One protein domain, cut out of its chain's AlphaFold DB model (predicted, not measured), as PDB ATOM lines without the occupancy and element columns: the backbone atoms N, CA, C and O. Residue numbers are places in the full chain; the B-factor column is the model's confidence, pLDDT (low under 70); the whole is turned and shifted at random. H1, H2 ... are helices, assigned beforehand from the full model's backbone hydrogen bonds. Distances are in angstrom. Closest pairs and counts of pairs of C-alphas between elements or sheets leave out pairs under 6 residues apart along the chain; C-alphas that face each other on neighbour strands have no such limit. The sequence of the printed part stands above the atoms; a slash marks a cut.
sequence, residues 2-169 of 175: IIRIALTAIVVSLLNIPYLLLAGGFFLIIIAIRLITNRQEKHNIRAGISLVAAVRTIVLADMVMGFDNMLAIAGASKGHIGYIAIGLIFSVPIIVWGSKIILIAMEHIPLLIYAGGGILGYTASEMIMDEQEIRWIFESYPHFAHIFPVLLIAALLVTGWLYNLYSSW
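What this domain is: This is residues 2 to 169 of the 175 residues of the protein "Integral membrane protein" of Sporolactobacillus inulinus (UniProt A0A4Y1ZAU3). You are looking at a loose, open frame of helices round a hollow: a three-helix bundle of H2, H5 and H7 on one side, the helical hairpin of H3 and H4 making a V on the other, and H1 bridging from near H2 toward H3. The bundle runs up and down, each helix against the one before it in the chain; short H6 sits at the corner between H5 and H7. The printed part has 168 residues, with seven named helices, H1 to H7 in order, and no named strand: the class is all helix. The whole is loose, with a radius of gyration of the C-alphas of 20.0 A and spans of 57 by 46 by 27 A.

How they stand to each other: Start with H1, residues 2 to 15, which touches no helix; it is close but not clearly touching to H3, residues 51 to 76, where the closest C-alphas, of Arg 4 and Asp 68, are 7.1 A apart. Next comes H2, residues 20 to 37, which touches H5, residues 111 to 130, opposite ways at a shallow tilt of 14 degrees; their closest C-alphas, Gly 25 and Ala 124, are 4.0 A apart. With residues 29 to 37 alone H2 touches H7, residues 142 to 169, the same way at a shallow tilt of 32 degrees, only just short of steep; the closest C-alphas, Ile 36 and Gly 160, are 5.4 A apart. H3 touches H4, residues 81 to 108, opposite ways at a steep tilt of 43 degrees, with the C-alphas of Ala 74 and Ile 84 closest at 5.9 A. H4 and H5 only just touch, only at the corner, with 3 pairs of C-alphas within 8 A, closest at Met 106 and Leu 112, 5.6 A. H5 touches H7 at a steep tilt of 36 degrees, only just beyond shallow; the closest C-alphas are Gly 121 and Ile 153, 5.2 A. H6, residues 135 to 140, and H7 only just touch, only at the corner, with 3 pairs of C-alphas within 8 A, closest at Phe 138 and Ala 145, 5.2 A. Every O i to N i+4 pair is within hydrogen-bond range in H1, H2, H5 and H6; the counts are 20 of 22 in H3, 23 of 24 in H4 and 22 of 24 in H7.

Where its parts are: Find C-alpha 2 at (55.930, -41.152, 50.757), where H1 begins its 19.6 A. H2 runs 25.9 A, and H3 35.9 A with a kink of 34 degrees near residue 66. H4 runs 41.1 A from C-alpha 81 at (38.426, -46.934, 58.187), with a kink of 28 degrees near residue 94. H5 runs 28.8 A and H6 8.6 A; H7 runs 41.5 A to C-alpha 169 at (27.312, -22.366, 5.460).

The domain as a whole: The C-alphas farthest apart, of Gly 79 and Trp 169, are 62.5 A apart. The printed part has no cut; the link from H2 to H3, residues 38 to 50, is long, and the others are tight. Residues 5 to 14 and 41 to 54 stand free. The mean pLDDT of the printed part is 77.9, and 44 residues are under 70, among them 39 to 52 and 66 to 85.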
ATOM      1  N   ILE A   2      54.551 -41.246  51.296       68.19
ATOM      2  CA  ILE A   2      55.930 -41.152  50.757       68.19
ATOM      3  C   ILE A   2      55.940 -40.948  49.229       68.19
ATOM      4  O   ILE A   2      56.609 -40.048  48.737       68.19
ATOM      5  N   ILE A   3      55.131 -41.720  48.492       71.19
ATOM      6  CA  ILE A   3      54.983 -41.601  47.028       71.19
ATOM      7  C   ILE A   3      54.469 -40.212  46.633       71.19
ATOM      8  O   ILE A   3      55.059 -39.580  45.767       71.19
ATOM      9  N   ARG A   4      53.433 -39.707  47.314       63.66
ATOM     10  CA  ARG A   4      52.888 -38.362  47.095       63.66
ATOM     11  C   ARG A   4      53.920 -37.276  47.353       63.66
ATOM     12  O   ARG A   4      54.047 -36.405  46.517       63.66
ATOM     13  N   ILE A   5      54.665 -37.350  48.462       76.06
ATOM     14  CA  ILE A   5      55.720 -36.382  48.799       76.06
ATOM     15  C   ILE A   5      56.803 -36.383  47.716       76.06
ATOM     16  O   ILE A   5      57.182 -35.316  47.245       76.06
ATOM     17  N   ALA A   6      57.249 -37.564  47.276       80.94
ATOM     18  CA  ALA A   6      58.216 -37.692  46.188       80.94
ATOM     19  C   ALA A   6      57.665 -37.137  44.862       80.94
ATOM     20  O   ALA A   6      58.338 -36.352  44.205       80.94
ATOM     21  N   LEU A   7      56.424 -37.471  44.497       75.69
ATOM     22  CA  LEU A   7      55.752 -36.953  43.301       75.69
ATOM     23  C   LEU A   7      55.543 -35.442  43.360       75.69
ATOM     24  O   LEU A   7      55.838 -34.768  42.385       75.69
ATOM     25  N   THR A   8      55.090 -34.885  44.483       76.75
ATOM     26  CA  THR A   8      54.948 -33.435  44.645       76.75
ATOM     27  C   THR A   8      56.298 -32.742  44.638       76.75
ATOM     28  O   THR A   8      56.404 -31.679  44.051       76.75
ATOM     29  N   ALA A   9      57.346 -33.338  45.215       82.31
ATOM     30  CA  ALA A   9      58.696 -32.788  45.140       82.31
ATOM     31  C   ALA A   9      59.209 -32.772  43.694       82.31
ATOM     32  O   ALA A   9      59.786 -31.776  43.264       82.31
ATOM     33  N   ILE A  10      58.938 -33.828  42.922       84.94
ATOM     34  CA  ILE A  10      59.225 -33.882  41.485       84.94
ATOM     35  C   ILE A  10      58.407 -32.824  40.741       84.94
ATOM     36  O   ILE A  10      58.990 -32.048  40.004       84.94
ATOM     37  N   VAL A  11      57.091 -32.730  40.956       79.25
ATOM     38  CA  VAL A  11      56.212 -31.744  40.300       79.25
ATOM     39  C   VAL A  11      56.619 -30.311  40.632       79.25
ATOM     40  O   VAL A  11      56.685 -29.490  39.730       79.25
ATOM     41  N   VAL A  12      56.947 -30.008  41.890       82.00
ATOM     42  CA  VAL A  12      57.458 -28.693  42.310       82.00
ATOM     43  C   VAL A  12      58.816 -28.412  41.663       82.00
ATOM     44  O   VAL A  12      59.065 -27.299  41.216       82.00
ATOM     45  N   SER A  13      59.678 -29.425  41.546       80.94
ATOM     46  CA  SER A  13      60.951 -29.294  40.827       80.94
ATOM     47  C   SER A  13      60.747 -29.112  39.319       80.94
ATOM     48  O   SER A  13      61.495 -28.368  38.696       80.94
ATOM     49  N   LEU A  14      59.721 -29.740  38.737       79.44
ATOM     50  CA  LEU A  14      59.285 -29.525  37.356       79.44
ATOM     51  C   LEU A  14      58.708 -28.119  37.178       79.44
ATOM     52  O   LEU A  14      58.936 -27.514  36.146       79.44
ATOM     53  N   LEU A  15      58.009 -27.579  38.177       74.56
ATOM     54  CA  LEU A  15      57.490 -26.210  38.163       74.56
ATOM     55  C   LEU A  15      58.599 -25.152  38.099       74.56
ATOM     56  O   LEU A  15      58.365 -24.077  37.564       74.56
ATOM     57  N   ASN A  16      59.803 -25.464  38.593       76.06
ATOM     58  CA  ASN A  16      60.983 -24.613  38.406       76.06
ATOM     59  C   ASN A  16      61.556 -24.678  36.978       76.06
ATOM     60  O   ASN A  16      62.498 -23.948  36.672       76.06
ATOM     61  N   ILE A  17      61.059 -25.568  36.109       84.31
ATOM     62  CA  ILE A  17      61.452 -25.583  34.700       84.31
ATOM     63  C   ILE A  17      60.772 -24.386  34.029       84.31
ATOM     64  O   ILE A  17      59.538 -24.338  33.991       84.31
ATOM     65  N   PRO A  18      61.550 -23.441  33.473       81.19
ATOM     66  CA  PRO A  18      60.973 -22.276  32.825       81.19
ATOM     67  C   PRO A  18      60.125 -22.716  31.625       81.19
ATOM     68  O   PRO A  18      60.456 -23.685  30.936       81.19
ATOM     69  N   TYR A  19      59.052 -21.978  31.357       86.94
ATOM     70  CA  TYR A  19      58.088 -22.190  30.271       86.94
ATOM     71  C   TYR A  19      57.151 -23.400  30.432       86.94
ATOM     72  O   TYR A  19      56.366 -23.685  29.519       86.94
ATOM     73  N   LEU A  20      57.188 -24.123  31.559       88.50
ATOM     74  CA  LEU A  20      56.318 -25.285  31.760       88.50
ATOM     75  C   LEU A  20      54.837 -24.887  31.868       88.50
ATOM     76  O   LEU A  20      53.980 -25.543  31.263       88.50
ATOM     77  N   LEU A  21      54.523 -23.819  32.609       88.88
ATOM     78  CA  LEU A  21      53.144 -23.353  32.759       88.88
ATOM     79  C   LEU A  21      52.644 -22.731  31.456       88.88
ATOM     80  O   LEU A  21      51.504 -22.982  31.071       88.88
ATOM     81  N   LEU A  22      53.504 -22.013  30.731       91.00
ATOM     82  CA  LEU A  22      53.199 -21.523  29.385       91.00
ATOM     83  C   LEU A  22      52.820 -22.647  28.423       91.00
ATOM     84  O   LEU A  22      51.810 -22.549  27.721       91.00
ATOM     85  N   ALA A  23      53.606 -23.726  28.395       93.00
ATOM     86  CA  ALA A  23      53.308 -24.888  27.566       93.00
ATOM     87  C   ALA A  23      51.970 -25.530  27.970       93.00
ATOM     88  O   ALA A  23      51.162 -25.877  27.105       93.00
ATOM     89  N   GLY A  24      51.707 -25.632  29.278       90.81
ATOM     90  CA  GLY A  24      50.431 -26.100  29.815       90.81
ATOM     91  C   GLY A  24      49.254 -25.221  29.387       90.81
ATOM     92  O   GLY A  24      48.280 -25.730  28.835       90.81
ATOM     93  N   GLY A  25      49.366 -23.902  29.546       93.38
ATOM     94  CA  GLY A  25      48.348 -22.941  29.122       93.38
ATOM     95  C   GLY A  25      48.062 -23.026  27.622       93.38
ATOM     96  O   GLY A  25      46.904 -23.105  27.214       93.38
ATOM     97  N   PHE A  26      49.098 -23.134  26.787       95.00
ATOM     98  CA  PHE A  26      48.931 -23.330  25.345       95.00
ATOM     99  C   PHE A  26      48.201 -24.640  25.011       95.00
ATOM    100  O   PHE A  26      47.316 -24.670  24.152       95.00
ATOM    101  N   PHE A  27      48.517 -25.723  25.724       93.81
ATOM    102  CA  PHE A  27      47.822 -26.997  25.563       93.81
ATOM    103  C   PHE A  27      46.338 -26.890  25.942       93.81
ATOM    104  O   PHE A  27      45.484 -27.378  25.198       93.81
ATOM    105  N   LEU A  28      46.005 -26.190  27.035       93.06
ATOM    106  CA  LEU A  28      44.611 -25.930  27.408       93.06
ATOM    107  C   LEU A  28      43.871 -25.097  26.357       93.06
ATOM    108  O   LEU A  28      42.725 -25.421  26.051       93.06
ATOM    109  N   ILE A  29      44.506 -24.083  25.759       94.25
ATOM    110  CA  ILE A  29      43.912 -23.306  24.655       94.25
ATOM    111  C   ILE A  29      43.552 -24.235  23.491       94.25
ATOM    112  O   ILE A  29      42.441 -24.167  22.965       94.25
ATOM    113  N   ILE A  30      44.450 -25.151  23.114       92.69
ATOM    114  CA  ILE A  30      44.181 -26.136  22.056       92.69
ATOM    115  C   ILE A  30      42.991 -27.027  22.427       92.69
ATOM    116  O   ILE A  30      42.127 -27.271  21.581       92.69
ATOM    117  N   ILE A  31      42.926 -27.515  23.670       90.31
ATOM    118  CA  ILE A  31      41.798 -28.329  24.145       90.31
ATOM    119  C   ILE A  31      40.500 -27.518  24.097       90.31
ATOM    120  O   ILE A  31      39.501 -28.031  23.600       90.31
ATOM    121  N   ALA A  32      40.510 -26.261  24.542       91.94
ATOM    122  CA  ALA A  32      39.345 -25.383  24.526       91.94
ATOM    123  C   ALA A  32      38.831 -25.153  23.098       91.94
ATOM    124  O   ALA A  32      37.640 -25.322  22.836       91.94
ATOM    125  N   ILE A  33      39.723 -24.860  22.146       90.12
ATOM    126  CA  ILE A  33      39.358 -24.716  20.730       90.12
ATOM    127  C   ILE A  33      38.770 -26.026  20.201       90.12
ATOM    128  O   ILE A  33      37.716 -26.015  19.564       90.12
ATOM    129  N   ARG A  34      39.407 -27.171  20.473       85.81
ATOM    130  CA  ARG A  34      38.903 -28.486  20.039       85.81
ATOM    131  C   ARG A  34      37.538 -28.804  20.644       85.81
ATOM    132  O   ARG A  34      36.677 -29.311  19.933       85.81
ATOM    133  N   LEU A  35      37.326 -28.474  21.915       87.56
ATOM    134  CA  LEU A  35      36.062 -28.673  22.618       87.56
ATOM    135  C   LEU A  35      34.934 -27.872  21.956       87.56
ATOM    136  O   LEU A  35      33.874 -28.427  21.683       87.56
ATOM    137  N   ILE A  36      35.173 -26.592  21.651       86.88
ATOM    138  CA  ILE A  36      34.153 -25.713  21.062       86.88
ATOM    139  C   ILE A  36      33.900 -26.036  19.577       86.88
ATOM    140  O   ILE A  36      32.766 -25.946  19.105       86.88
ATOM    141  N   THR A  37      34.936 -26.423  18.826       83.12
ATOM    142  CA  THR A  37      34.837 -26.652  17.369       83.12
ATOM    143  C   THR A  37      34.338 -28.048  16.989       83.12
ATOM    144  O   THR A  37      33.676 -28.187  15.960       83.12
ATOM    145  N   ASN A  38      34.565 -29.080  17.810       75.94
ATOM    146  CA  ASN A  38      34.213 -30.469  17.483       75.94
ATOM    147  C   ASN A  38      32.743 -30.843  17.784       75.94
ATOM    148  O   ASN A  38      32.431 -31.946  18.226       75.94
ATOM    149  N   ARG A  39      31.812 -29.914  17.542       63.69
ATOM    150  CA  ARG A  39      30.391 -30.020  17.921       63.69
ATOM    151  C   ARG A  39      29.596 -31.086  17.145       63.69
ATOM    152  O   ARG A  39      28.488 -31.417  17.550       63.69
ATOM    153  N   GLN A  40      30.103 -31.571  16.006       52.94
ATOM    154  CA  GLN A  40      29.312 -32.366  15.049       52.94
ATOM    155  C   GLN A  40      30.011 -33.587  14.442       52.94
ATOM    156  O   GLN A  40      29.467 -34.183  13.506       52.94
ATOM    157  N   GLU A  41      31.147 -34.048  14.969       46.56
ATOM    158  CA  GLU A  41      31.455 -35.457  14.742       46.56
ATOM    159  C   GLU A  41      30.437 -36.269  15.541       46.56
ATOM    160  O   GLU A  41      30.604 -36.499  16.740       46.56
ATOM    161  N   LYS A  42      29.346 -36.675  14.858       41.66
ATOM    162  CA  LYS A  42      28.529 -37.830  15.247       41.66
ATOM    163  C   LYS A  42      29.515 -38.828  15.816       41.66
ATOM    164  O   LYS A  42      30.404 -39.243  15.076       41.66
ATOM    165  N   HIS A  43      29.387 -39.120  17.106       40.91
ATOM    166  CA  HIS A  43      30.249 -40.012  17.868       40.91
ATOM    167  C   HIS A  43      30.199 -41.423  17.258       40.91
ATOM    168  O   HIS A  43      29.627 -42.357  17.798       40.91
ATOM    169  N   ASN A  44      30.809 -41.587  16.092       35.56
ATOM    170  CA  ASN A  44      31.284 -42.843  15.573       35.56
ATOM    171  C   ASN A  44      32.763 -42.889  15.938       35.56
ATOM    172  O   ASN A  44      33.646 -42.992  15.086       35.56
ATOM    173  N   ILE A  45      33.031 -42.750  17.243       44.81
ATOM    174  CA  ILE A  45      34.284 -43.218  17.808       44.81
ATOM    175  C   ILE A  45      34.348 -44.669  17.358       44.81
ATOM    176  O   ILE A  45      33.512 -45.475  17.765       44.81
ATOM    177  N   ARG A  46      35.292 -44.991  16.467       37.47
ATOM    178  CA  ARG A  46      35.666 -46.373  16.180       37.47
ATOM    179  C   ARG A  46      35.971 -47.012  17.529       37.47
ATOM    180  O   ARG A  46      37.057 -46.843  18.077       37.47
ATOM    181  N   ALA A  47      34.980 -47.716  18.062       41.88
ATOM    182  CA  ALA A  47      34.953 -48.376  19.357       41.88
ATOM    183  C   ALA A  47      35.863 -49.618  19.377       41.88
ATOM    184  O   ALA A  47      35.515 -50.645  19.949       41.88
ATOM    185  N   GLY A  48      37.017 -49.553  18.711       42.91
ATOM    186  CA  GLY A  48      37.920 -50.686  18.539       42.91
ATOM    187  C   GLY A  48      38.922 -50.840  19.678       42.91
ATOM    188  O   GLY A  48      39.330 -51.957  19.972       42.91
ATOM    189  N   ILE A  49      39.286 -49.752  20.366       47.50
ATOM    190  CA  ILE A  49      40.175 -49.803  21.537       47.50
ATOM    191  C   ILE A  49      39.384 -49.312  22.753       47.50
ATOM    192  O   ILE A  49      39.505 -48.192  23.228       47.50
ATOM    193  N   SER A  50      38.477 -50.207  23.148       53.78
ATOM    194  CA  SER A  50      37.624 -50.290  24.337       53.78
ATOM    195  C   SER A  50      37.410 -49.018  25.171       53.78
ATOM    196  O   SER A  50      38.224 -48.636  26.007       53.78
ATOM    197  N   LEU A  51      36.199 -48.469  25.070       59.00
ATOM    198  CA  LEU A  51      35.616 -47.530  26.037       59.00
ATOM    199  C   LEU A  51      35.805 -48.029  27.487       59.00
ATOM    200  O   LEU A  51      36.071 -47.249  28.391       59.00
ATOM    201  N   VAL A  52      35.788 -49.353  27.677       64.31
ATOM    202  CA  VAL A  52      36.125 -50.031  28.937       64.31
ATOM    203  C   VAL A  52      37.592 -49.848  29.347       64.31
ATOM    204  O   VAL A  52      37.826 -49.607  30.524       64.31
ATOM    205  N   ALA A  53      38.586 -49.917  28.449       70.69
ATOM    206  CA  ALA A  53      39.973 -49.611  28.818       70.69
ATOM    207  C   ALA A  53      40.177 -48.125  29.100       70.69
ATOM    208  O   ALA A  53      40.876 -47.806  30.049       70.69
ATOM    209  N   ALA A  54      39.554 -47.220  28.339       68.31
ATOM    210  CA  ALA A  54      39.646 -45.786  28.616       68.31
ATOM    211  C   ALA A  54      39.047 -45.445  29.992       68.31
ATOM    212  O   ALA A  54      39.703 -44.802  30.808       68.31
ATOM    213  N   VAL A  55      37.851 -45.965  30.293       66.69
ATOM    214  CA  VAL A  55      37.223 -45.837  31.615       66.69
ATOM    215  C   VAL A  55      38.079 -46.505  32.689       66.69
ATOM    216  O   VAL A  55      38.302 -45.905  33.730       66.69
ATOM    217  N   ARG A  56      38.623 -47.702  32.443       70.69
ATOM    218  CA  ARG A  56      39.515 -48.384  33.392       70.69
ATOM    219  C   ARG A  56      40.765 -47.559  33.684       70.69
ATOM    220  O   ARG A  56      41.144 -47.479  34.842       70.69
ATOM    221  N   THR A  57      41.369 -46.930  32.680       76.44
ATOM    222  CA  THR A  57      42.532 -46.049  32.846       76.44
ATOM    223  C   THR A  57      42.176 -44.791  33.629       76.44
ATOM    224  O   THR A  57      42.909 -44.441  34.546       76.44
ATOM    225  N   ILE A  58      41.043 -44.146  33.325       72.50
ATOM    226  CA  ILE A  58      40.567 -42.963  34.059       72.50
ATOM    227  C   ILE A  58      40.277 -43.323  35.518       72.50
ATOM    228  O   ILE A  58      40.751 -42.642  36.416       72.50
ATOM    229  N   VAL A  59      39.559 -44.421  35.763       67.56
ATOM    230  CA  VAL A  59      39.233 -44.894  37.112       67.56
ATOM    231  C   VAL A  59      40.491 -45.300  37.873       67.56
ATOM    232  O   VAL A  59      40.623 -44.936  39.031       67.56
ATOM    233  N   LEU A  60      41.446 -46.000  37.252       73.12
ATOM    234  CA  LEU A  60      42.723 -46.306  37.904       73.12
ATOM    235  C   LEU A  60      43.506 -45.035  38.237       73.12
ATOM    236  O   LEU A  60      44.046 -44.942  39.335       73.12
ATOM    237  N   ALA A  61      43.561 -44.062  37.325       75.94
ATOM    238  CA  ALA A  61      44.242 -42.793  37.563       75.94
ATOM    239  C   ALA A  61      43.577 -41.998  38.699       75.94
ATOM    240  O   ALA A  61      44.270 -41.532  39.601       75.94
ATOM    241  N   ASP A  62      42.245 -41.916  38.699       70.88
ATOM    242  CA  ASP A  62      41.464 -41.230  39.729       70.88
ATOM    243  C   ASP A  62      41.531 -41.953  41.079       70.88
ATOM    244  O   ASP A  62      41.671 -41.314  42.112       70.88
ATOM    245  N   MET A  63      41.547 -43.288  41.095       66.44
ATOM    246  CA  MET A  63      41.754 -44.061  42.321       66.44
ATOM    247  C   MET A  63      43.164 -43.875  42.871       66.44
ATOM    248  O   MET A  63      43.306 -43.713  44.073       66.44
ATOM    249  N   VAL A  64      44.208 -43.879  42.037       73.19
ATOM    250  CA  VAL A  64      45.596 -43.688  42.495       73.19
ATOM    251  C   VAL A  64      45.807 -42.270  43.025       73.19
ATOM    252  O   VAL A  64      46.384 -42.097  44.096       73.19
ATOM    253  N   MET A  65      45.295 -41.261  42.322       73.56
ATOM    254  CA  MET A  65      45.401 -39.858  42.730       73.56
ATOM    255  C   MET A  65      44.472 -39.532  43.912       73.56
ATOM    256  O   MET A  65      44.852 -38.838  44.854       73.56
ATOM    257  N   GLY A  66      43.259 -40.080  43.900       63.09
ATOM    258  CA  GLY A  66      42.241 -39.946  44.936       63.09
ATOM    259  C   GLY A  66      42.530 -40.763  46.194       63.09
ATOM    260  O   GLY A  66      42.057 -40.391  47.264       63.09
ATOM    261  N   PHE A  67      43.364 -41.808  46.125       68.69
ATOM    262  CA  PHE A  67      43.844 -42.559  47.292       68.69
ATOM    263  C   PHE A  67      44.625 -41.662  48.262       68.69
ATOM    264  O   PHE A  67      44.521 -41.801  49.481       68.69
ATOM    265  N   ASP A  68      45.351 -40.677  47.738       65.31
ATOM    266  CA  ASP A  68      46.042 -39.680  48.551       65.31
ATOM    267  C   ASP A  68      45.075 -38.682  49.219       65.31
ATOM    268  O   ASP A  68      45.313 -38.255  50.354       65.31
ATOM    269  N   ASN A  69      43.963 -38.346  48.555       68.25
ATOM    270  CA  ASN A  69      42.880 -37.534  49.130       68.25
ATOM    271  C   ASN A  69      42.099 -38.328  50.195       68.25
ATOM    272  O   ASN A  69      41.753 -37.805  51.252       68.25
ATOM    273  N   MET A  70      41.904 -39.623  49.953       65.38
ATOM    274  CA  MET A  70      41.301 -40.594  50.863       65.38
ATOM    275  C   MET A  70      42.146 -40.781  52.135       65.38
ATOM    276  O   MET A  70      41.598 -40.765  53.233       65.38
ATOM    277  N   LEU A  71      43.477 -40.874  52.026       61.53
ATOM    278  CA  LEU A  71      44.405 -40.916  53.167       61.53
ATOM    279  C   LEU A  71      44.380 -39.627  54.011       61.53
ATOM    280  O   LEU A  71      44.529 -39.691  55.231       61.53
ATOM    281  N   ALA A  72      44.162 -38.465  53.389       65.31
ATOM    282  CA  ALA A  72      44.007 -37.194  54.101       65.31
ATOM    283  C   ALA A  72      42.693 -37.142  54.905       65.31
ATOM    284  O   ALA A  72      42.699 -36.783  56.084       65.31
ATOM    285  N   ILE A  73      41.582 -37.591  54.306       63.00
ATOM    286  CA  ILE A  73      40.300 -37.774  55.006       63.00
ATOM    287  C   ILE A  73      40.448 -38.831  56.110       63.00
ATOM    288  O   ILE A  73      39.914 -38.659  57.205       63.00
ATOM    289  N   ALA A  74      41.241 -39.881  55.875       63.22
ATOM    290  CA  ALA A  74      41.506 -40.918  56.862       63.22
ATOM    291  C   ALA A  74      42.208 -40.387  58.113       63.22
ATOM    292  O   ALA A  74      41.783 -40.689  59.231       63.22
ATOM    293  N   GLY A  75      43.213 -39.530  57.922       63.19
ATOM    294  CA  GLY A  75      43.874 -38.804  59.005       63.19
ATOM    295  C   GLY A  75      42.931 -37.862  59.762       63.19
ATOM    296  O   GLY A  75      42.997 -37.793  60.987       63.19
ATOM    297  N   ALA A  76      42.000 -37.200  59.066       64.69
ATOM    298  CA  ALA A  76      40.999 -36.324  59.687       64.69
ATOM    299  C   ALA A  76      39.897 -37.095  60.447       64.69
ATOM    300  O   ALA A  76      39.391 -36.627  61.464       64.69
ATOM    301  N   SER A  77      39.557 -38.306  59.996       65.19
ATOM    302  CA  SER A  77      38.488 -39.156  60.550       65.19
ATOM    303  C   SER A  77      38.886 -40.012  61.765       65.19
ATOM    304  O   SER A  77      38.144 -40.916  62.151       65.19
ATOM    305  N   LYS A  78      40.045 -39.740  62.387       59.84
ATOM    306  CA  LYS A  78      40.514 -40.376  63.638       59.84
ATOM    307  C   LYS A  78      40.449 -41.920  63.637       59.84
ATOM    308  O   LYS A  78      40.123 -42.535  64.648       59.84
ATOM    309  N   GLY A  79      40.773 -42.560  62.510       59.41
ATOM    310  CA  GLY A  79      40.936 -44.021  62.430       59.41
ATOM    311  C   GLY A  79      39.672 -44.836  62.125       59.41
ATOM    312  O   GLY A  79      39.717 -46.063  62.182       59.41
ATOM    313  N   HIS A  80      38.543 -44.215  61.771       66.94
ATOM    314  CA  HIS A  80      37.347 -44.953  61.341       66.94
ATOM    315  C   HIS A  80      37.415 -45.303  59.845       66.94
ATOM    316  O   HIS A  80      36.800 -44.646  59.004       66.94
ATOM    317  N   ILE A  81      38.156 -46.381  59.538       62.84
ATOM    318  CA  ILE A  81      38.426 -46.934  58.187       62.84
ATOM    319  C   ILE A  81      37.160 -47.032  57.303       62.84
ATOM    320  O   ILE A  81      37.237 -46.853  56.087       62.84
ATOM    321  N   GLY A  82      35.983 -47.238  57.904       67.81
ATOM    322  CA  GLY A  82      34.702 -47.339  57.194       67.81
ATOM    323  C   GLY A  82      34.305 -46.098  56.380       67.81
ATOM    324  O   GLY A  82      33.883 -46.245  55.236       67.81
ATOM    325  N   TYR A  83      34.483 -44.879  56.903       67.69
ATOM    326  CA  TYR A  83      34.064 -43.651  56.193       67.69
ATOM    327  C   TYR A  83      34.894 -43.382  54.935       67.69
ATOM    328  O   TYR A  83      34.411 -42.848  53.939       67.69
ATOM    329  N   ILE A  84      36.146 -43.811  54.982       62.03
ATOM    330  CA  ILE A  84      37.134 -43.638  53.930       62.03
ATOM    331  C   ILE A  84      36.822 -44.598  52.766       62.03
ATOM    332  O   ILE A  84      36.789 -44.179  51.608       62.03
ATOM    333  N   ALA A  85      36.519 -45.867  53.070       68.69
ATOM    334  CA  ALA A  85      36.124 -46.871  52.078       68.69
ATOM    335  C   ALA A  85      34.828 -46.488  51.342       68.69
ATOM    336  O   ALA A  85      34.737 -46.647  50.126       68.69
ATOM    337  N   ILE A  86      33.859 -45.923  52.065       74.12
ATOM    338  CA  ILE A  86      32.609 -45.410  51.493       74.12
ATOM    339  C   ILE A  86      32.905 -44.288  50.484       74.12
ATOM    340  O   ILE A  86      32.450 -44.365  49.345       74.12
ATOM    341  N   GLY A  87      33.729 -43.297  50.843       70.00
ATOM    342  CA  GLY A  87      34.069 -42.187  49.943       70.00
ATOM    343  C   GLY A  87      34.655 -42.635  48.597       70.00
ATOM    344  O   GLY A  87      34.247 -42.134  47.550       70.00
ATOM    345  N   LEU A  88      35.550 -43.630  48.603       64.94
ATOM    346  CA  LEU A  88      36.162 -44.158  47.377       64.94
ATOM    347  C   LEU A  88      35.166 -44.951  46.520       64.94
ATOM    348  O   LEU A  88      35.106 -44.760  45.304       64.94
ATOM    349  N   ILE A  89      34.376 -45.823  47.158       75.75
ATOM    350  CA  ILE A  89      33.372 -46.646  46.471       75.75
ATOM    351  C   ILE A  89      32.327 -45.767  45.785       75.75
ATOM    352  O   ILE A  89      31.862 -46.136  44.714       75.75
ATOM    353  N   PHE A  90      31.982 -44.609  46.357       80.50
ATOM    354  CA  PHE A  90      31.030 -43.680  45.746       80.50
ATOM    355  C   PHE A  90      31.669 -42.714  44.732       80.50
ATOM    356  O   PHE A  90      31.020 -42.408  43.734       80.50
ATOM    357  N   SER A  91      32.926 -42.284  44.904       73.12
ATOM    358  CA  SER A  91      33.592 -41.344  43.977       73.12
ATOM    359  C   SER A  91      33.678 -41.885  42.546       73.12
ATOM    360  O   SER A  91      33.300 -41.207  41.591       73.12
ATOM    361  N   VAL A  92      34.106 -43.142  42.394       73.69
ATOM    362  CA  VAL A  92      34.318 -43.759  41.075       73.69
ATOM    363  C   VAL A  92      33.014 -43.854  40.258       73.69
ATOM    364  O   VAL A  92      32.988 -43.345  39.134       73.69
ATOM    365  N   PRO A  93      31.908 -44.432  40.773       76.25
ATOM    366  CA  PRO A  93      30.626 -44.433  40.074       76.25
ATOM    367  C   PRO A  93      30.106 -43.030  39.773       76.25
ATOM    368  O   PRO A  93      29.581 -42.814  38.683       76.25
ATOM    369  N   ILE A  94      30.274 -42.073  40.695       81.94
ATOM    370  CA  ILE A  94      29.835 -40.686  40.491       81.94
ATOM    371  C   ILE A  94      30.571 -40.053  39.309       81.94
ATOM    372  O   ILE A  94      29.924 -39.419  38.483       81.94
ATOM    373  N   ILE A  95      31.883 -40.249  39.170       77.31
ATOM    374  CA  ILE A  95      32.651 -39.710  38.036       77.31
ATOM    375  C   ILE A  95      32.233 -40.386  36.726       77.31
ATOM    376  O   ILE A  95      31.986 -39.715  35.721       77.31
ATOM    377  N   VAL A  96      32.091 -41.715  36.734       76.38
ATOM    378  CA  VAL A  96      31.702 -42.481  35.540       76.38
ATOM    379  C   VAL A  96      30.297 -42.091  35.073       76.38
ATOM    380  O   VAL A  96      30.104 -41.778  33.898       76.38
ATOM    381  N   TRP A  97      29.312 -42.053  35.969       81.19
ATOM    382  CA  TRP A  97      27.943 -41.654  35.632       81.19
ATOM    383  C   TRP A  97      27.820 -40.156  35.368       81.19
ATOM    384  O   TRP A  97      27.152 -39.760  34.415       81.19
ATOM    385  N   GLY A  98      28.509 -39.332  36.155       81.81
ATOM    386  CA  GLY A  98      28.558 -37.883  35.999       81.81
ATOM    387  C   GLY A  98      29.078 -37.481  34.625       81.81
ATOM    388  O   GLY A  98      28.447 -36.666  33.960       81.81
ATOM    389  N   SER A  99      30.144 -38.122  34.133       74.62
ATOM    390  CA  SER A  99      30.659 -37.868  32.780       74.62
ATOM    391  C   SER A  99      29.624 -38.174  31.691       74.62
ATOM    392  O   SER A  99      29.474 -37.392  30.756       74.62
ATOM    393  N   LYS A 100      28.837 -39.251  31.838       80.25
ATOM    394  CA  LYS A 100      27.756 -39.593  30.900       80.25
ATOM    395  C   LYS A 100      26.634 -38.554  30.925       80.25
ATOM    396  O   LYS A 100      26.138 -38.175  29.869       80.25
ATOM    397  N   ILE A 101      26.251 -38.085  32.113       85.81
ATOM    398  CA  ILE A 101      25.243 -37.027  32.271       85.81
ATOM    399  C   ILE A 101      25.741 -35.729  31.633       85.81
ATOM    400  O   ILE A 101      24.999 -35.116  30.874       85.81
ATOM    401  N   ILE A 102      26.995 -35.340  31.886       83.62
ATOM    402  CA  ILE A 102      27.610 -34.145  31.296       83.62
ATOM    403  C   ILE A 102      27.643 -34.259  29.769       83.62
ATOM    404  O   ILE A 102      27.250 -33.315  29.093       83.62
ATOM    405  N   LEU A 103      28.032 -35.411  29.217       81.00
ATOM    406  CA  LEU A 103      28.040 -35.646  27.770       81.00
ATOM    407  C   LEU A 103      26.643 -35.476  27.156       81.00
ATOM    408  O   LEU A 103      26.481 -34.713  26.208       81.00
ATOM    409  N   ILE A 104      25.620 -36.111  27.737       83.06
ATOM    410  CA  ILE A 104      24.231 -35.979  27.268       83.06
ATOM    411  C   ILE A 104      23.744 -34.528  27.413       83.06
ATOM    412  O   ILE A 104      23.061 -34.003  26.531       83.06
ATOM    413  N   ALA A 105      24.108 -33.854  28.506       85.69
ATOM    414  CA  ALA A 105      23.776 -32.454  28.728       85.69
ATOM    415  C   ALA A 105      24.451 -31.539  27.697       85.69
ATOM    416  O   ALA A 105      23.812 -30.604  27.235       85.69
ATOM    417  N   MET A 106      25.689 -31.815  27.281       83.81
ATOM    418  CA  MET A 106      26.376 -31.068  26.218       83.81
ATOM    419  C   MET A 106      25.707 -31.252  24.848       83.81
ATOM    420  O   MET A 106      25.687 -30.308  24.057       83.81
ATOM    421  N   GLU A 107      25.133 -32.428  24.572       81.69
ATOM    422  CA  GLU A 107      24.367 -32.682  23.342       81.69
ATOM    423  C   GLU A 107      23.063 -31.869  23.297       81.69
ATOM    424  O   GLU A 107      22.718 -31.307  22.257       81.69
ATOM    425  N   HIS A 108      22.357 -31.766  24.429       83.38
ATOM    426  CA  HIS A 108      21.062 -31.077  24.513       83.38
ATOM    427  C   HIS A 108      21.191 -29.576  24.809       83.38
ATOM    428  O   HIS A 108      20.341 -28.788  24.397       83.38
ATOM    429  N   ILE A 109      22.256 -29.168  25.505       88.56
ATOM    430  CA  ILE A 109      22.533 -27.797  25.947       88.56
ATOM    431  C   ILE A 109      23.894 -27.365  25.375       88.56
ATOM    432  O   ILE A 109      24.913 -27.389  26.071       88.56
ATOM    433  N   PRO A 110      23.937 -26.896  24.114       80.75
ATOM    434  CA  PRO A 110      25.178 -26.486  23.456       80.75
ATOM    435  C   PRO A 110      25.929 -25.365  24.180       80.75
ATOM    436  O   PRO A 110      27.140 -25.231  24.021       80.75
ATOM    437  N   LEU A 111      25.223 -24.562  24.984       87.25
ATOM    438  CA  LEU A 111      25.823 -23.511  25.802       87.25
ATOM    439  C   LEU A 111      26.853 -24.073  26.799       87.25
ATOM    440  O   LEU A 111      27.832 -23.394  27.097       87.25
ATOM    441  N   LEU A 112      26.688 -25.324  27.251       88.38
ATOM    442  CA  LEU A 112      27.613 -25.975  28.183       88.38
ATOM    443  C   LEU A 112      29.015 -26.156  27.574       88.38
ATOM    444  O   LEU A 112      30.011 -26.073  28.285       88.38
ATOM    445  N   ILE A 113      29.100 -26.346  26.253       87.62
ATOM    446  CA  ILE A 113      30.369 -26.476  25.522       87.62
ATOM    447  C   ILE A 113      31.125 -25.140  25.532       87.62
ATOM    448  O   ILE A 113      32.323 -25.104  25.808       87.62
ATOM    449  N   TYR A 114      30.419 -24.034  25.278       89.69
ATOM    450  CA  TYR A 114      30.995 -22.688  25.336       89.69
ATOM    451  C   TYR A 114      31.412 -22.315  26.763       89.69
ATOM    452  O   TYR A 114      32.489 -21.754  26.952       89.69
ATOM    453  N   ALA A 115      30.613 -22.685  27.770       91.94
ATOM    454  CA  ALA A 115      30.968 -22.501  29.175       91.94
ATOM    455  C   ALA A 115      32.232 -23.295  29.552       91.94
ATOM    456  O   ALA A 115      33.161 -22.730  30.123       91.94
ATOM    457  N   GLY A 116      32.311 -24.574  29.168       90.44
ATOM    458  CA  GLY A 116      33.491 -25.412  29.398       90.44
ATOM    459  C   GLY A 116      34.745 -24.874  28.706       90.44
ATOM    460  O   GLY A 116      35.806 -24.800  29.321       90.44
ATOM    461  N   GLY A 117      34.623 -24.419  27.457       91.75
ATOM    462  CA  GLY A 117      35.717 -23.766  26.737       91.75
ATOM    463  C   GLY A 117      36.160 -22.447  27.380       91.75
ATOM    464  O   GLY A 117      37.355 -22.167  27.428       91.75
ATOM    465  N   GLY A 118      35.223 -21.672  27.931       93.88
ATOM    466  CA  GLY A 118      35.522 -20.459  28.693       93.88
ATOM    467  C   GLY A 118      36.282 -20.741  29.990       93.88
ATOM    468  O   GLY A 118      37.271 -20.071  30.263       93.88
ATOM    469  N   ILE A 119      35.884 -21.771  30.745       94.94
ATOM    470  CA  ILE A 119      36.601 -22.203  31.958       94.94
ATOM    471  C   ILE A 119      38.026 -22.645  31.606       94.94
ATOM    472  O   ILE A 119      38.976 -22.202  32.242       94.94
ATOM    473  N   LEU A 120      38.194 -23.455  30.554       93.56
ATOM    474  CA  LEU A 120      39.521 -23.863  30.079       93.56
ATOM    475  C   LEU A 120      40.370 -22.666  29.637       93.56
ATOM    476  O   LEU A 120      41.568 -22.641  29.902       93.56
ATOM    477  N   GLY A 121      39.757 -21.670  28.993       95.69
ATOM    478  CA  GLY A 121      40.408 -20.410  28.648       95.69
ATOM    479  C   GLY A 121      40.869 -19.631  29.876       95.69
ATOM    480  O   GLY A 121      42.015 -19.196  29.925       95.69
ATOM    481  N   TYR A 122      40.013 -19.507  30.891       95.56
ATOM    482  CA  TYR A 122      40.367 -18.859  32.153       95.56
ATOM    483  C   TYR A 122      41.567 -19.549  32.814       95.56
ATOM    484  O   TYR A 122      42.581 -18.906  33.077       95.56
ATOM    485  N   THR A 123      41.512 -20.873  32.977       94.50
ATOM    486  CA  THR A 123      42.620 -21.643  33.558       94.50
ATOM    487  C   THR A 123      43.895 -21.527  32.722       94.50
ATOM    488  O   THR A 123      44.976 -21.357  33.275       94.50
ATOM    489  N   ALA A 124      43.792 -21.559  31.390       95.00
ATOM    490  CA  ALA A 124      44.943 -21.343  30.519       95.00
ATOM    491  C   ALA A 124      45.569 -19.960  30.724       95.00
ATOM    492  O   ALA A 124      46.791 -19.839  30.736       95.00
ATOM    493  N   SER A 125      44.741 -18.925  30.888       93.81
ATOM    494  CA  SER A 125      45.225 -17.568  31.118       93.81
ATOM    495  C   SER A 125      45.925 -17.423  32.467       93.81
ATOM    496  O   SER A 125      47.002 -16.837  32.495       93.81
ATOM    497  N   GLU A 126      45.401 -18.031  33.538       91.88
ATOM    498  CA  GLU A 126      46.079 -18.061  34.842       91.88
ATOM    499  C   GLU A 126      47.428 -18.775  34.747       91.88
ATOM    500  O   GLU A 126      48.435 -18.228  35.176       91.88
ATOM    501  N   MET A 127      47.491 -19.934  34.081       91.69
ATOM    502  CA  MET A 127      48.761 -20.644  33.892       91.69
ATOM    503  C   MET A 127      49.793 -19.798  33.132       91.69
ATOM    504  O   MET A 127      50.962 -19.774  33.496       91.69
ATOM    505  N   ILE A 128      49.379 -19.075  32.089       91.88
ATOM    506  CA  ILE A 128      50.276 -18.189  31.329       91.88
ATOM    507  C   ILE A 128      50.760 -17.013  32.189       91.88
ATOM    508  O   ILE A 128      51.913 -16.600  32.067       91.88
ATOM    509  N   MET A 129      49.888 -16.465  33.036       90.25
ATOM    510  CA  MET A 129      50.198 -15.326  33.903       90.25
ATOM    511  C   MET A 129      51.099 -15.703  35.081       90.25
ATOM    512  O   MET A 129      51.961 -14.911  35.463       90.25
ATOM    513  N   ASP A 130      50.932 -16.911  35.617       87.94
ATOM    514  CA  ASP A 130      51.709 -17.432  36.744       87.94
ATOM    515  C   ASP A 130      53.113 -17.918  36.340       87.94
ATOM    516  O   ASP A 130      53.953 -18.182  37.206       87.94
ATOM    517  N   GLU A 131      53.405 -18.003  35.037       87.56
ATOM    518  CA  GLU A 131      54.722 -18.381  34.529       87.56
ATOM    519  C   GLU A 131      55.816 -17.433  35.035       87.56
ATOM    520  O   GLU A 131      55.797 -16.228  34.777       87.56
ATOM    521  N   GLN A 132      56.840 -17.994  35.679       81.38
ATOM    522  CA  GLN A 132      57.886 -17.247  36.376       81.38
ATOM    523  C   GLN A 132      58.629 -16.230  35.495       81.38
ATOM    524  O   GLN A 132      58.932 -15.133  35.962       81.38
ATOM    525  N   GLU A 133      58.861 -16.562  34.225       82.81
ATOM    526  CA  GLU A 133      59.571 -15.707  33.265       82.81
ATOM    527  C   GLU A 133      58.728 -14.539  32.727       82.81
ATOM    528  O   GLU A 133      59.284 -13.567  32.221       82.81
ATOM    529  N   ILE A 134      57.396 -14.610  32.813       82.44
ATOM    530  CA  ILE A 134      56.477 -13.598  32.249       82.44
ATOM    531  C   ILE A 134      55.693 -12.877  33.353       82.44
ATOM    532  O   ILE A 134      55.207 -11.765  33.141       82.44
ATOM    533  N   ARG A 135      55.641 -13.438  34.564       82.25
ATOM    534  CA  ARG A 135      54.895 -12.898  35.705       82.25
ATOM    535  C   ARG A 135      55.213 -11.429  35.994       82.25
ATOM    536  O   ARG A 135      54.302 -10.653  36.263       82.25
ATOM    537  N   TRP A 136      56.471 -11.008  35.833       82.12
ATOM    538  CA  TRP A 136      56.883  -9.610  36.025       82.12
ATOM    539  C   TRP A 136      56.161  -8.623  35.089       82.12
ATOM    540  O   TRP A 136      55.920  -7.482  35.482       82.12
ATOM    541  N   ILE A 137      55.774  -9.039  33.874       81.75
ATOM    542  CA  ILE A 137      55.010  -8.210  32.926       81.75
ATOM    543  C   ILE A 137      53.597  -7.972  33.465       81.75
ATOM    544  O   ILE A 137      53.093  -6.850  33.415       81.75
ATOM    545  N   PHE A 138      52.969  -9.013  34.011       81.94
ATOM    546  CA  PHE A 138      51.617  -8.936  34.561       81.94
ATOM    547  C   PHE A 138      51.576  -8.204  35.909       81.94
ATOM    548  O   PHE A 138      50.652  -7.428  36.145       81.94
ATOM    549  N   GLU A 139      52.600  -8.370  36.750       80.56
ATOM    550  CA  GLU A 139      52.761  -7.611  37.997       80.56
ATOM    551  C   GLU A 139      53.030  -6.118  37.733       80.56
ATOM    552  O   GLU A 139      52.521  -5.259  38.454       80.56
ATOM    553  N   SER A 140      53.772  -5.786  36.667       84.25
ATOM    554  CA  SER A 140      54.066  -4.391  36.290       84.25
ATOM    555  C   SER A 140      52.858  -3.649  35.706       84.25
ATOM    556  O   SER A 140      52.787  -2.424  35.799       84.25
ATOM    557  N   TYR A 141      51.894  -4.369  35.119       84.56
ATOM    558  CA  TYR A 141      50.683  -3.795  34.524       84.56
ATOM    559  C   TYR A 141      49.414  -4.474  35.072       84.56
ATOM    560  O   TYR A 141      48.803  -5.294  34.382       84.56
ATOM    561  N   PRO A 142      48.933  -4.084  36.270       79.19
ATOM    562  CA  PRO A 142      47.786  -4.726  36.926       79.19
ATOM    563  C   PRO A 142      46.500  -4.711  36.085       79.19
ATOM    564  O   PRO A 142      45.709  -5.650  36.102       79.19
ATOM    565  N   HIS A 143      46.295  -3.659  35.286       82.12
ATOM    566  CA  HIS A 143      45.161  -3.587  34.362       82.12
ATOM    567  C   HIS A 143      45.239  -4.649  33.257       82.12
ATOM    568  O   HIS A 143      44.215  -5.205  32.867       82.12
ATOM    569  N   PHE A 144      46.443  -4.966  32.773       81.81
ATOM    570  CA  PHE A 144      46.648  -5.990  31.751       81.81
ATOM    571  C   PHE A 144      46.358  -7.392  32.300       81.81
ATOM    572  O   PHE A 144      45.719  -8.190  31.614       81.81
ATOM    573  N   ALA A 145      46.725  -7.654  33.558       81.12
ATOM    574  CA  ALA A 145      46.443  -8.914  34.245       81.12
ATOM    575  C   ALA A 145      44.938  -9.233  34.329       81.12
ATOM    576  O   ALA A 145      44.543 -10.382  34.163       81.12
ATOM    577  N   HIS A 146      44.071  -8.234  34.513       85.19
ATOM    578  CA  HIS A 146      42.619  -8.461  34.527       85.19
ATOM    579  C   HIS A 146      41.997  -8.564  33.128       85.19
ATOM    580  O   HIS A 146      41.008  -9.273  32.938       85.19
ATOM    581  N   ILE A 147      42.553  -7.860  32.140       89.25
ATOM    582  CA  ILE A 147      42.012  -7.832  30.773       89.25
ATOM    583  C   ILE A 147      42.392  -9.101  30.001       89.25
ATOM    584  O   ILE A 147      41.595  -9.590  29.202       89.25
ATOM    585  N   PHE A 148      43.585  -9.648  30.237       91.44
ATOM    586  CA  PHE A 148      44.116 -10.780  29.483       91.44
ATOM    587  C   PHE A 148      43.226 -12.042  29.536       91.44
ATOM    588  O   PHE A 148      42.890 -12.549  28.460       91.44
ATOM    589  N   PRO A 149      42.740 -12.513  30.706       91.94
ATOM    590  CA  PRO A 149      41.803 -13.637  30.781       91.94
ATOM    591  C   PRO A 149      40.519 -13.394  29.988       91.94
ATOM    592  O   PRO A 149      40.082 -14.244  29.215       91.94
ATOM    593  N   VAL A 150      39.934 -12.201  30.133       93.38
ATOM    594  CA  VAL A 150      38.688 -11.827  29.448       93.38
ATOM    595  C   VAL A 150      38.892 -11.818  27.935       93.38
ATOM    596  O   VAL A 150      38.065 -12.352  27.198       93.38
ATOM    597  N   LEU A 151      40.011 -11.259  27.472       93.94
ATOM    598  CA  LEU A 151      40.376 -11.215  26.060       93.94
ATOM    599  C   LEU A 151      40.578 -12.624  25.488       93.94
ATOM    600  O   LEU A 151      40.092 -12.917  24.397       93.94
ATOM    601  N   LEU A 152      41.256 -13.504  26.224       93.62
ATOM    602  CA  LEU A 152      41.530 -14.871  25.790       93.62
ATOM    603  C   LEU A 152      40.247 -15.708  25.717       93.62
ATOM    604  O   LEU A 152      40.013 -16.394  24.722       93.62
ATOM    605  N   ILE A 153      39.369 -15.596  26.717       94.12
ATOM    606  CA  ILE A 153      38.044 -16.230  26.698       94.12
ATOM    607  C   ILE A 153      37.215 -15.686  25.531       94.12
ATOM    608  O   ILE A 153      36.642 -16.468  24.773       94.12
ATOM    609  N   ALA A 154      37.180 -14.365  25.335       93.56
ATOM    610  CA  ALA A 154      36.472 -13.757  24.215       93.56
ATOM    611  C   ALA A 154      37.006 -14.266  22.868       93.56
ATOM    612  O   ALA A 154      36.216 -14.653  22.009       93.56
ATOM    613  N   ALA A 155      38.328 -14.360  22.696       92.88
ATOM    614  CA  ALA A 155      38.946 -14.916  21.496       92.88
ATOM    615  C   ALA A 155      38.558 -16.390  21.271       92.88
ATOM    616  O   ALA A 155      38.227 -16.774  20.147       92.88
ATOM    617  N   LEU A 156      38.522 -17.217  22.320       93.00
ATOM    618  CA  LEU A 156      38.074 -18.614  22.237       93.00
ATOM    619  C   LEU A 156      36.598 -18.731  21.832       93.00
ATOM    620  O   LEU A 156      36.242 -19.536  20.970       93.00
ATOM    621  N   LEU A 157      35.729 -17.901  22.408       90.81
ATOM    622  CA  LEU A 157      34.305 -17.899  22.074       90.81
ATOM    623  C   LEU A 157      34.061 -17.400  20.646       90.81
ATOM    624  O   LEU A 157      33.284 -18.009  19.911       90.81
ATOM    625  N   VAL A 158      34.759 -16.339  20.230       90.31
ATOM    626  CA  VAL A 158      34.693 -15.784  18.872       90.31
ATOM    627  C   VAL A 158      35.194 -16.803  17.851       90.31
ATOM    628  O   VAL A 158      34.489 -17.080  16.883       90.31
ATOM    629  N   THR A 159      36.355 -17.426  18.074       88.31
ATOM    630  CA  THR A 159      36.885 -18.468  17.171       88.31
ATOM    631  C   THR A 159      35.927 -19.654  17.057       88.31
ATOM    632  O   THR A 159      35.649 -20.117  15.948       88.31
ATOM    633  N   GLY A 160      35.341 -20.089  18.174       84.75
ATOM    634  CA  GLY A 160      34.303 -21.113  18.194       84.75
ATOM    635  C   GLY A 160      33.028 -20.724  17.439       84.75
ATOM    636  O   GLY A 160      32.459 -21.538  16.709       84.75
ATOM    637  N   TRP A 161      32.578 -19.475  17.577       84.25
ATOM    638  CA  TRP A 161      31.400 -18.957  16.882       84.25
ATOM    639  C   TRP A 161      31.626 -18.829  15.369       84.25
ATOM    640  O   TRP A 161      30.811 -19.330  14.593       84.25
ATOM    641  N   LEU A 162      32.762 -18.260  14.939       85.44
ATOM    642  CA  LEU A 162      33.151 -18.169  13.525       85.44
ATOM    643  C   LEU A 162      33.248 -19.550  12.869       85.44
ATOM    644  O   LEU A 162      32.748 -19.742  11.759       85.44
ATOM    645  N   TYR A 163      33.857 -20.521  13.551       83.69
ATOM    646  CA  TYR A 163      33.981 -21.880  13.030       83.69
ATOM    647  C   TYR A 163      32.611 -22.543  12.831       83.69
ATOM    648  O   TYR A 163      32.354 -23.159  11.795       83.69
ATOM    649  N   ASN A 164      31.704 -22.374  13.797       78.94
ATOM    650  CA  ASN A 164      30.347 -22.912  13.722       78.94
ATOM    651  C   ASN A 164      29.508 -22.224  12.622       78.94
ATOM    652  O   ASN A 164      28.738 -22.885  11.927       78.94
ATOM    653  N   LEU A 165      29.696 -20.917  12.403       77.81
ATOM    654  CA  LEU A 165      29.042 -20.191  11.309       77.81
ATOM    655  C   LEU A 165      29.531 -20.674   9.932       77.81
ATOM    656  O   LEU A 165      28.728 -20.915   9.029       77.81
ATOM    657  N   TYR A 166      30.844 -20.867   9.785       74.56
ATOM    658  CA  TYR A 166      31.452 -21.377   8.556       74.56
ATOM    659  C   TYR A 166      31.041 -22.828   8.255       74.56
ATOM    660  O   TYR A 166      30.786 -23.172   7.097       74.56
ATOM    661  N   SER A 167      30.929 -23.681   9.281       69.38
ATOM    662  CA  SER A 167      30.472 -25.064   9.103       69.38
ATOM    663  C   SER A 167      29.021 -25.108   8.608       69.38
ATOM    664  O   SER A 167      28.745 -25.783   7.618       69.38
ATOM    665  N   SER A 168      28.124 -24.306   9.198       61.88
ATOM    666  CA  SER A 168      26.711 -24.208   8.803       61.88
ATOM    667  C   SER A 168      26.531 -23.784   7.336       61.88
ATOM    668  O   SER A 168      25.760 -24.407   6.603       61.88
ATOM    669  N   TRP A 169      27.319 -22.811   6.862       58.66
ATOM    670  CA  TRP A 169      27.312 -22.366   5.460       58.66
ATOM    671  C   TRP A 169      27.753 -23.449   4.464       58.66
ATOM    672  O   TRP A 169      27.233 -23.525   3.350       58.66
TER     673      TRP A 169